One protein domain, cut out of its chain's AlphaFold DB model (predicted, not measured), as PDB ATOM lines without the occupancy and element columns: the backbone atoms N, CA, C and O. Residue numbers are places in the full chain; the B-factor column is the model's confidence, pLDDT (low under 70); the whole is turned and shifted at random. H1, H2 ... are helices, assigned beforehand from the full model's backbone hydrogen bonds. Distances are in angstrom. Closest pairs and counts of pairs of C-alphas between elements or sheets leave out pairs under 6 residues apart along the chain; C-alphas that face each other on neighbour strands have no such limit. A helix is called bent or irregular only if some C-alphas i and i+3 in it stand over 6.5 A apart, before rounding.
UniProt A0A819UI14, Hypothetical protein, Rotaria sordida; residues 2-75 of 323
ATOM      1  N   ARG A   2     -21.176  30.924 -12.830       64.75
ATOM      2  CA  ARG A   2     -21.098  29.595 -13.491       64.75
ATOM      3  C   ARG A   2     -20.011  29.536 -14.574       64.75
ATOM      4  O   ARG A   2     -19.284  28.554 -14.641       64.75
ATOM      5  N   GLN A   3     -19.876  30.606 -15.358       67.75
ATOM      6  CA  GLN A   3     -18.853  30.738 -16.401       67.75
ATOM      7  C   GLN A   3     -17.434  30.877 -15.827       67.75
ATOM      8  O   GLN A   3     -16.502  30.305 -16.381       67.75
ATOM      9  N   ASP A   4     -17.272  31.548 -14.684       72.12
ATOM     10  CA  ASP A   4     -15.959  31.731 -14.044       72.12
ATOM     11  C   ASP A   4     -15.410  30.413 -13.485       72.12
ATOM     12  O   ASP A   4     -14.234  30.110 -13.658       72.12
ATOM     13  N   ARG A   5     -16.276  29.571 -12.903       71.81
ATOM     14  CA  ARG A   5     -15.892  28.225 -12.443       71.81
ATOM     15  C   ARG A   5     -15.453  27.321 -13.593       71.81
ATOM     16  O   ARG A   5     -14.469  26.607 -13.456       71.81
ATOM     17  N   LEU A   6     -16.156  27.374 -14.727       74.44
ATOM     18  CA  LEU A   6     -15.775  26.614 -15.918       74.44
ATOM     19  C   LEU A   6     -14.436  27.093 -16.487       74.44
ATOM     20  O   LEU A   6     -13.617  26.259 -16.848       74.44
ATOM     21  N   LYS A   7     -14.179  28.407 -16.506       75.12
ATOM     22  CA  LYS A   7     -12.881  28.953 -16.931       75.12
ATOM     23  C   LYS A   7     -11.729  28.488 -16.042       75.12
ATOM     24  O   LYS A   7     -10.703  28.097 -16.576       75.12
ATOM     25  N   VAL A   8     -11.902  28.489 -14.718       70.50
ATOM     26  CA  VAL A   8     -10.862  28.014 -13.785       70.50
ATOM     27  C   VAL A   8     -10.586  26.522 -13.980       70.50
ATOM     28  O   VAL A   8      -9.431  26.136 -14.107       70.50
ATOM     29  N   ILE A   9     -11.631  25.692 -14.074       70.00
ATOM     30  CA  ILE A   9     -11.479  24.245 -14.308       70.00
ATOM     31  C   ILE A   9     -10.783  23.980 -15.647       70.00
ATOM     32  O   ILE A   9      -9.854  23.182 -15.702       70.00
ATOM     33  N   LEU A  10     -11.205  24.662 -16.716       71.75
ATOM     34  CA  LEU A  10     -10.583  24.521 -18.032       71.75
ATOM     35  C   LEU A  10      -9.118  24.963 -18.015       71.75
ATOM     36  O   LEU A  10      -8.303  24.298 -18.639       71.75
ATOM     37  N   ASN A  11      -8.773  26.022 -17.277       68.12
ATOM     38  CA  ASN A  11      -7.391  26.486 -17.175       68.12
ATOM     39  C   ASN A  11      -6.498  25.468 -16.447       68.12
ATOM     40  O   ASN A  11      -5.418  25.166 -16.936       68.12
ATOM     41  N   ILE A  12      -6.984  24.879 -15.346       67.69
ATOM     42  CA  ILE A  12      -6.260  23.831 -14.603       67.69
ATOM     43  C   ILE A  12      -6.051  22.588 -15.481       67.69
ATOM     44  O   ILE A  12      -4.950  22.057 -15.544       67.69
ATOM     45  N   TYR A  13      -7.089  22.133 -16.192       67.06
ATOM     46  CA  TYR A  13      -6.995  20.936 -17.038       67.06
ATOM     47  C   TYR A  13      -6.145  21.139 -18.296       67.06
ATOM     48  O   TYR A  13      -5.465  20.214 -18.727       67.06
ATOM     49  N   GLN A  14      -6.200  22.317 -18.923       66.12
ATOM     50  CA  GLN A  14      -5.457  22.589 -20.159       66.12
ATOM     51  C   GLN A  14      -3.955  22.780 -19.930       66.12
ATOM     52  O   GLN A  14      -3.192  22.714 -20.891       66.12
ATOM     53  N   GLN A  15      -3.542  23.050 -18.691       65.94
ATOM     54  CA  GLN A  15      -2.162  23.378 -18.341       65.94
ATOM     55  C   GLN A  15      -1.494  22.320 -17.457       65.94
ATOM     56  O   GLN A  15      -0.372  22.551 -17.018       65.94
ATOM     57  N   ASP A  16      -2.126  21.162 -17.238       70.44
ATOM     58  CA  ASP A  16      -1.475  20.041 -16.557       70.44
ATOM     59  C   ASP A  16      -0.301  19.527 -17.401       70.44
ATOM     60  O   ASP A  16      -0.457  18.786 -18.375       70.44
ATOM     61  N   ASN A  17       0.897  19.972 -17.028       78.12
ATOM     62  CA  ASN A  17       2.145  19.595 -17.672       78.12
ATOM     63  C   ASN A  17       2.959  18.635 -16.803       78.12
ATOM     64  O   ASN A  17       4.099  18.317 -17.151       78.12
ATOM     65  N   LEU A  18       2.398  18.148 -15.692       82.56
ATOM     66  CA  LEU A  18       3.132  17.381 -14.695       82.56
ATOM     67  C   LEU A  18       3.735  16.108 -15.289       82.56
ATOM     68  O   LEU A  18       4.923  15.837 -15.106       82.56
ATOM     69  N   GLY A  19       2.931  15.346 -16.035       84.44
ATOM     70  CA  GLY A  19       3.393  14.121 -16.689       84.44
ATOM     71  C   GLY A  19       4.497  14.394 -17.713       84.44
ATOM     72  O   GLY A  19       5.497  13.681 -17.758       84.44
ATOM     73  N   CYS A  20       4.358  15.475 -18.485       85.44
ATOM     74  CA  CYS A  20       5.350  15.893 -19.473       85.44
ATOM     75  C   CYS A  20       6.679  16.273 -18.801       85.44
ATOM     76  O   CYS A  20       7.722  15.703 -19.122       85.44
ATOM     77  N   LEU A  21       6.636  17.170 -17.814       88.88
ATOM     78  CA  LEU A  21       7.811  17.631 -17.073       88.88
ATOM     79  C   LEU A  21       8.498  16.483 -16.320       88.88
ATOM     80  O   LEU A  21       9.725  16.424 -16.293       88.88
ATOM     81  N   SER A  22       7.729  15.544 -15.761       90.44
ATOM     82  CA  SER A  22       8.273  14.390 -15.032       90.44
ATOM     83  C   SER A  22       9.047  13.462 -15.964       90.44
ATOM     84  O   SER A  22      10.157  13.040 -15.645       90.44
ATOM     85  N   ASN A  23       8.497  13.201 -17.153       90.75
ATOM     86  CA  ASN A  23       9.164  12.400 -18.173       90.75
ATOM     87  C   ASN A  23      10.440  13.078 -18.679       90.75
ATOM     88  O   ASN A  23      11.472  12.428 -18.796       90.75
ATOM     89  N   ILE A  24      10.396  14.388 -18.932       90.56
ATOM     90  CA  ILE A  24      11.570  15.175 -19.335       90.56
ATOM     91  C   ILE A  24      12.652  15.130 -18.249       90.56
ATOM     92  O   ILE A  24      13.825  14.934 -18.561       90.56
ATOM     93  N   HIS A  25      12.268  15.270 -16.978       92.88
ATOM     94  CA  HIS A  25      13.194  15.211 -15.851       92.88
ATOM     95  C   HIS A  25      13.907  13.861 -15.758       92.88
ATOM     96  O   HIS A  25      15.116  13.833 -15.552       92.88
ATOM     97  N   LEU A  26      13.197  12.747 -15.973       92.50
ATOM     98  CA  LEU A  26      13.821  11.420 -16.017       92.50
ATOM     99  C   LEU A  26      14.908  11.330 -17.092       92.50
ATOM    100  O   LEU A  26      15.983  10.800 -16.824       92.50
ATOM    101  N   VAL A  27      14.650  11.876 -18.283       93.19
ATOM    102  CA  VAL A  27      15.630  11.873 -19.379       93.19
ATOM    103  C   VAL A  27      16.823  12.768 -19.047       93.19
ATOM    104  O   VAL A  27      17.963  12.348 -19.219       93.19
ATOM    105  N   LEU A  28      16.580  13.977 -18.527       91.94
ATOM    106  CA  LEU A  28      17.646  14.912 -18.152       91.94
ATOM    107  C   LEU A  28      18.566  14.339 -17.079       91.94
ATOM    108  O   LEU A  28      19.781  14.428 -17.217       91.94
ATOM    109  N   VAL A  29      18.002  13.729 -16.036       93.12
ATOM    110  CA  VAL A  29      18.787  13.093 -14.969       93.12
ATOM    111  C   VAL A  29      19.625  11.944 -15.520       93.12
ATOM    112  O   VAL A  29      20.761  11.747 -15.096       93.12
ATOM    113  N   ASP A  30      19.092  11.184 -16.472       93.81
ATOM    114  CA  ASP A  30      19.832  10.082 -17.074       93.81
ATOM    115  C   ASP A  30      20.984  10.574 -17.975       93.81
ATOM    116  O   ASP A  30      22.080  10.011 -17.922       93.81
ATOM    117  N   GLN A  31      20.770  11.659 -18.734       91.19
ATOM    118  CA  GLN A  31      21.754  12.245 -19.657       91.19
ATOM    119  C   GLN A  31      22.825  13.114 -18.975       91.19
ATOM    120  O   GLN A  31      24.006  12.994 -19.300       91.19
ATOM    121  N   LEU A  32      22.421  14.010 -18.069       89.88
ATOM    122  CA  LEU A  32      23.269  15.062 -17.482       89.88
ATOM    123  C   LEU A  32      23.617  14.829 -16.007       89.88
ATOM    124  O   LEU A  32      24.405  15.590 -15.453       89.88
ATOM    125  N   ASP A  33      23.081  13.769 -15.401       89.44
ATOM    126  CA  ASP A  33      23.157  13.446 -13.973       89.44
ATOM    127  C   ASP A  33      22.213  14.260 -13.067       89.44
ATOM    128  O   ASP A  33      21.689  15.320 -13.429       89.44
ATOM    129  N   ILE A  34      21.954  13.715 -11.874       90.38
ATOM    130  CA  ILE A  34      20.957  14.239 -10.921       90.38
ATOM    131  C   ILE A  34      21.337  15.601 -10.324       90.38
ATOM    132  O   ILE A  34      20.467  16.370  -9.923       90.38
ATOM    133  N   ASP A  35      22.631  15.895 -10.258       92.12
ATOM    134  CA  ASP A  35      23.204  17.122  -9.710       92.12
ATOM    135  C   ASP A  35      23.414  18.215 -10.769       92.12
ATOM    136  O   ASP A  35      23.883  19.313 -10.446       92.12
ATOM    137  N   SER A  36      23.022  17.959 -12.022       92.12
ATOM    138  CA  SER A  36      23.008  18.984 -13.063       92.12
ATOM    139  C   SER A  36      22.071  20.136 -12.697       92.12
ATOM    140  O   SER A  36      21.004  19.964 -12.094       92.12
ATOM    141  N   LYS A  37      22.461  21.356 -13.081       91.94
ATOM    142  CA  LYS A  37      21.669  22.563 -12.800       91.94
ATOM    143  C   LYS A  37      20.301  22.483 -13.468       91.94
ATOM    144  O   LYS A  37      19.309  22.945 -12.909       91.94
ATOM    145  N   GLU A  38      20.262  21.883 -14.647       89.50
ATOM    146  CA  GLU A  38      19.088  21.649 -15.469       89.50
ATOM    147  C   GLU A  38      18.117  20.688 -14.772       89.50
ATOM    148  O   GLU A  38      16.939  21.022 -14.626       89.50
ATOM    149  N   ALA A  39      18.604  19.545 -14.265       90.88
ATOM    150  CA  ALA A  39      17.774  18.595 -13.526       90.88
ATOM    151  C   ALA A  39      17.236  19.202 -12.223       90.88
ATOM    152  O   ALA A  39      16.033  19.145 -11.975       90.88
ATOM    153  N   ILE A  40      18.090  19.863 -11.432       93.25
ATOM    154  CA  ILE A  40      17.683  20.515 -10.177       93.25
ATOM    155  C   ILE A  40      16.646  21.612 -10.439       93.25
ATOM    156  O   ILE A  40      15.638  21.700  -9.732       93.25
ATOM    157  N   SER A  41      16.861  22.446 -11.461       91.25
ATOM    158  CA  SER A  41      15.916  23.506 -11.816       91.25
ATOM    159  C   SER A  41      14.564  22.931 -12.227       91.25
ATOM    160  O   SER A  41      13.536  23.483 -11.835       91.25
ATOM    161  N   LEU A  42      14.554  21.843 -12.999       90.94
ATOM    162  CA  LEU A  42      13.319  21.199 -13.426       90.94
ATOM    163  C   LEU A  42      12.612  20.486 -12.266       90.94
ATOM    164  O   LEU A  42      11.390  20.551 -12.176       90.94
ATOM    165  N   ALA A  43      13.355  19.875 -11.341       92.31
ATOM    166  CA  ALA A  43      12.809  19.285 -10.120       92.31
ATOM    167  C   ALA A  43      12.132  20.334  -9.220       92.31
ATOM    168  O   ALA A  43      11.061  20.087  -8.656       92.31
ATOM    169  N   ALA A  44      12.724  21.529  -9.114       90.44
ATOM    170  CA  ALA A  44      12.123  22.650  -8.399       90.44
ATOM    171  C   ALA A  44      10.810  23.097  -9.064       90.44
ATOM    172  O   ALA A  44       9.795  23.251  -8.383       90.44
ATOM    173  N   GLY A  45      10.802  23.225 -10.395       88.81
ATOM    174  CA  GLY A  45       9.591  23.542 -11.150       88.81
ATOM    175  C   GLY A  45       8.509  22.464 -11.029       88.81
ATOM    176  O   GLY A  45       7.352  22.788 -10.795       88.81
ATOM    177  N   LEU A  46       8.871  21.179 -11.082       89.38
ATOM    178  CA  LEU A  46       7.954  20.059 -10.829       89.38
ATOM    179  C   LEU A  46       7.311  20.133  -9.442       89.38
ATOM    180  O   LEU A  46       6.111  19.906  -9.296       89.38
ATOM    181  N   SER A  47       8.102  20.477  -8.426       88.31
ATOM    182  CA  SER A  47       7.603  20.631  -7.058       88.31
ATOM    183  C   SER A  47       6.572  21.759  -6.968       88.31
ATOM    184  O   SER A  47       5.515  21.568  -6.372       88.31
ATOM    185  N   GLN A  48       6.835  22.895  -7.620       85.06
ATOM    186  CA  GLN A  48       5.902  24.024  -7.689       85.06
ATOM    187  C   GLN A  48       4.624  23.682  -8.477       85.06
ATOM    188  O   GLN A  48       3.522  24.059  -8.068       85.06
ATOM    189  N   GLU A  49       4.754  22.927  -9.572       84.38
ATOM    190  CA  GLU A  49       3.613  22.433 -10.349       84.38
ATOM    191  C   GLU A  49       2.718  21.528  -9.491       84.38
ATOM    192  O   GLU A  49       1.499  21.653  -9.529       84.38
ATOM    193  N   LEU A  50       3.291  20.669  -8.646       81.69
ATOM    194  CA  LEU A  50       2.527  19.782  -7.763       81.69
ATOM    195  C   LEU A  50       1.785  20.517  -6.638       81.69
ATOM    196  O   LEU A  50       0.660  20.146  -6.296       81.69
ATOM    197  N   THR A  51       2.412  21.515  -6.010       77.88
ATOM    198  CA  THR A  51       1.884  22.118  -4.773       77.88
ATOM    199  C   THR A  51       0.999  23.332  -5.010       77.88
ATOM    200  O   THR A  51      -0.017  23.494  -4.317       77.88
ATOM    201  N   ASP A  52       1.380  24.175  -5.973       74.81
ATOM    202  CA  ASP A  52       0.867  25.539  -6.076       74.81
ATOM    203  C   ASP A  52       0.016  25.759  -7.325       74.81
ATOM    204  O   ASP A  52      -0.937  26.540  -7.256       74.81
ATOM    205  N   SER A  53       0.270  25.051  -8.431       75.56
ATOM    206  CA  SER A  53      -0.465  25.264  -9.692       75.56
ATOM    207  C   SER A  53      -1.964  24.961  -9.558       75.56
ATOM    208  O   SER A  53      -2.802  25.777  -9.937       75.56
ATOM    209  N   VAL A  54      -2.334  23.864  -8.887       70.00
ATOM    210  CA  VAL A  54      -3.737  23.453  -8.690       70.00
ATOM    211  C   VAL A  54      -4.516  24.467  -7.843       70.00
ATOM    212  O   VAL A  54      -5.726  24.627  -8.007       70.00
ATOM    213  N   LYS A  55      -3.833  25.167  -6.928       74.69
ATOM    214  CA  LYS A  55      -4.449  26.141  -6.011       74.69
ATOM    215  C   LYS A  55      -4.474  27.555  -6.582       74.69
ATOM    216  O   LYS A  55      -5.451  28.273  -6.388       74.69
ATOM    217  N   SER A  56      -3.390  27.963  -7.235       72.69
ATOM    218  CA  SER A  56      -3.179  29.331  -7.716       72.69
ATOM    219  C   SER A  56      -3.553  29.521  -9.187       72.69
ATOM    220  O   SER A  56      -3.769  30.653  -9.617       72.69
ATOM    221  N   GLY A  57      -3.624  28.436  -9.965       71.88
ATOM    222  CA  GLY A  57      -3.720  28.471 -11.424       71.88
ATOM    223  C   GLY A  57      -2.468  29.034 -12.106       71.88
ATOM    224  O   GLY A  57      -2.531  29.375 -13.285       71.88
ATOM    225  N   GLN A  58      -1.363  29.203 -11.370       75.88
ATOM    226  CA  GLN A  58      -0.090  29.689 -11.892       75.88
ATOM    227  C   GLN A  58       0.870  28.515 -12.068       75.88
ATOM    228  O   GLN A  58       1.247  27.860 -11.099       75.88
ATOM    229  N   HIS A  59       1.271  28.280 -13.313       80.88
ATOM    230  CA  HIS A  59       2.208  27.226 -13.682       80.88
ATOM    231  C   HIS A  59       3.639  27.793 -13.746       80.88
ATOM    232  O   HIS A  59       3.820  28.937 -14.175       80.88
ATOM    233  N   PRO A  60       4.667  27.027 -13.339       83.31
ATOM    234  CA  PRO A  60       6.055  27.480 -13.266       83.31
ATOM    235  C   PRO A  60       6.692  27.636 -14.648       83.31
ATOM    236  O   PRO A  60       7.636  28.409 -14.809       83.31
ATOM    237  N   TYR A  61       6.164  26.931 -15.654       83.75
ATOM    238  CA  TYR A  61       6.633  26.999 -17.030       83.75
ATOM    239  C   TYR A  61       5.495  27.343 -17.981       83.75
ATOM    240  O   TYR A  61       4.405  26.777 -17.929       83.75
ATOM    241  N   THR A  62       5.782  28.248 -18.909       82.12
ATOM    242  CA  THR A  62       4.924  28.510 -20.065       82.12
ATOM    243  C   THR A  62       5.094  27.417 -21.119       82.12
ATOM    244  O   THR A  62       6.145  26.782 -21.217       82.12
ATOM    245  N   SER A  63       4.102  27.241 -21.998       78.88
ATOM    246  CA  SER A  63       4.185  26.265 -23.096       78.88
ATOM    247  C   SER A  63       5.389  26.485 -24.025       78.88
ATOM    248  O   SER A  63       5.854  25.535 -24.648       78.88
ATOM    249  N   GLY A  64       5.896  27.721 -24.133       82.88
ATOM    250  CA  GLY A  64       7.124  28.031 -24.873       82.88
ATOM    251  C   GLY A  64       8.364  27.463 -24.184       82.88
ATOM    252  O   GLY A  64       9.104  26.701 -24.795       82.88
ATOM    253  N   GLN A  65       8.518  27.725 -22.885       85.06
ATOM    254  CA  GLN A  65       9.644  27.214 -22.098       85.06
ATOM    255  C   GLN A  65       9.676  25.684 -22.058       85.06
ATOM    256  O   GLN A  65      10.744  25.094 -22.153       85.06
ATOM    257  N   ILE A  66       8.512  25.029 -21.971       82.62
ATOM    258  CA  ILE A  66       8.440  23.562 -22.025       82.62
ATOM    259  C   ILE A  66       8.978  23.050 -23.363       82.62
ATOM    260  O   ILE A  66       9.760  22.103 -23.378       82.62
ATOM    261  N   LYS A  67       8.617  23.686 -24.486       84.88
ATOM    262  CA  LYS A  67       9.158  23.319 -25.803       84.88
ATOM    263  C   LYS A  67      10.669  23.511 -25.871       84.88
ATOM    264  O   LYS A  67      11.348  22.646 -26.412       84.88
ATOM    265  N   ASP A  68      11.195  24.586 -25.295       86.50
ATOM    266  CA  ASP A  68      12.639  24.837 -25.270       86.50
ATOM    267  C   ASP A  68      13.387  23.772 -24.453       86.50
ATOM    268  O   ASP A  68      14.421  23.260 -24.887       86.50
ATOM    269  N   ILE A  69      12.828  23.361 -23.310       84.88
ATOM    270  CA  ILE A  69      13.377  22.269 -22.495       84.88
ATOM    271  C   ILE A  69      13.328  20.949 -23.277       84.88
ATOM    272  O   ILE A  69      14.333  20.247 -23.352       84.88
ATOM    273  N   VAL A  70      12.200  20.626 -23.920       84.50
ATOM    274  CA  VAL A  70      12.071  19.422 -24.764       84.50
ATOM    275  C   VAL A  70      13.108  19.417 -25.888       84.50
ATOM    276  O   VAL A  70      13.745  18.393 -26.126       84.50
ATOM    277  N   ASN A  71      13.319  20.558 -26.544       85.00
ATOM    278  CA  ASN A  71      14.315  20.699 -27.604       85.00
ATOM    279  C   ASN A  71      15.746  20.512 -27.080       85.00
ATOM    280  O   ASN A  71      16.584  19.973 -27.795       85.00
ATOM    281  N   THR A  72      16.015  20.917 -25.834       82.00
ATOM    282  CA  THR A  72      17.324  20.744 -25.183       82.00
ATOM    283  C   THR A  72      17.635  19.270 -24.918       82.00
ATOM    284  O   THR A  72      18.763  18.833 -25.118       82.00
ATOM    285  N   VAL A  73      16.627  18.491 -24.517       81.94
ATOM    286  CA  VAL A  73      16.747  17.038 -24.291       81.94
ATOM    287  C   VAL A  73      16.894  16.255 -25.602       81.94
ATOM    288  O   VAL A  73      17.437  15.149 -25.631       81.94
ATOM    289  N   GLY A  74      16.420  16.830 -26.707       83.75
ATOM    290  CA  GLY A  74      16.476  16.221 -28.028       83.75
ATOM    291  C   GLY A  74      15.436  15.115 -28.230       83.75
ATOM    292  O   GLY A  74      14.459  14.982 -27.485       83.75
ATOM    293  N   THR A  75      15.638  14.324 -29.282       85.25
ATOM    294  CA  THR A  75      14.707  13.279 -29.746       85.25
ATOM    295  C   THR A  75      15.010  11.890 -29.192       85.25
ATOM    296  O   THR A  75      14.274  10.953 -29.491       85.25
TER     297      THR A  75
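Overview. This is residues 2 to 75 of the 323 residues of the protein "Hypothetical protein" of Rotaria sordida (UniProt A0A819UI14). What does one see first? The long helix H3 and the helix H2 fold back on each other as a helical hairpin, H4 packs on H2 beside that pair, and the centres of H2, H3 and H4 make a triangle. H1 extends past one end of this group as an arm, and its residues 2 to 7 stick out free. What is it made of, and how large is it? The printed part has 74 residues with four named helices, in the order H1, H2, H3, H4, and no named strand, and its class is all helix. It is only just loose, close to compact, with a radius of gyration of the C-alphas of 13.7 A, and its spans are 47 by 23 by 15 A.

Along the chain. Where is the longest helix? H3 is residues 37 to 56, 26.3 A from first to last C-alpha, beginning at C-alpha 37 at (21.669, 22.563, -12.800). It has a kink of 41 degrees near residue 50, and it is only just irregular: C-alphas 51 and 54 are 7.0 A apart. Where are the other helices? H2 is residues 18 to 32, 20.5 A long, and H4 is residues 63 to 73, 15.6 A long, ending at C-alpha 73 at (16.747, 17.038, -24.291). H1 is residues 2 to 14, 18.4 A long, from C-alpha 2 at (-21.098, 29.595, -13.491).

Arrangement. How do H2 and H3 stand? They touch and form a hairpin, at a shallow tilt of 11 degrees, opposite ways; their closest C-alphas, those of Val 29 and Ala 39, are 5.8 A apart. What else does H2 touch? H2 and H4 touch at a shallow tilt of 28 degrees, the same way; their closest C-alphas, those of Leu 28 and Val 73, are 6.6 A apart. H3 and H4 are apart. Where is H1? It is close to H3 but not clearly touching, at a shallow tilt of 19 degrees, opposite ways; their closest C-alphas, those of Ile 12 and Val 54, are 6.4 A apart. H1 is apart from H2 and from H4. Are the helix backbones whole? In H1, H2 and H4 every O i to N i+4 pair is within hydrogen-bond range; in H3, 13 of 16 are.

Size, cuts and confidence. How far does it reach? The two C-alphas farthest apart, those of Arg 2 and Asp 33, are 47.1 A apart. Is it cut, and how are the helices joined? The printed part has no cut. The links H1 to H2 and H2 to H3 are tight, the link H3 to H4 is short, and no link is long. Where is the model less sure? Residues 2 to 3 and 11 to 15 have pLDDT under 70; the mean of the printed part is 82.4.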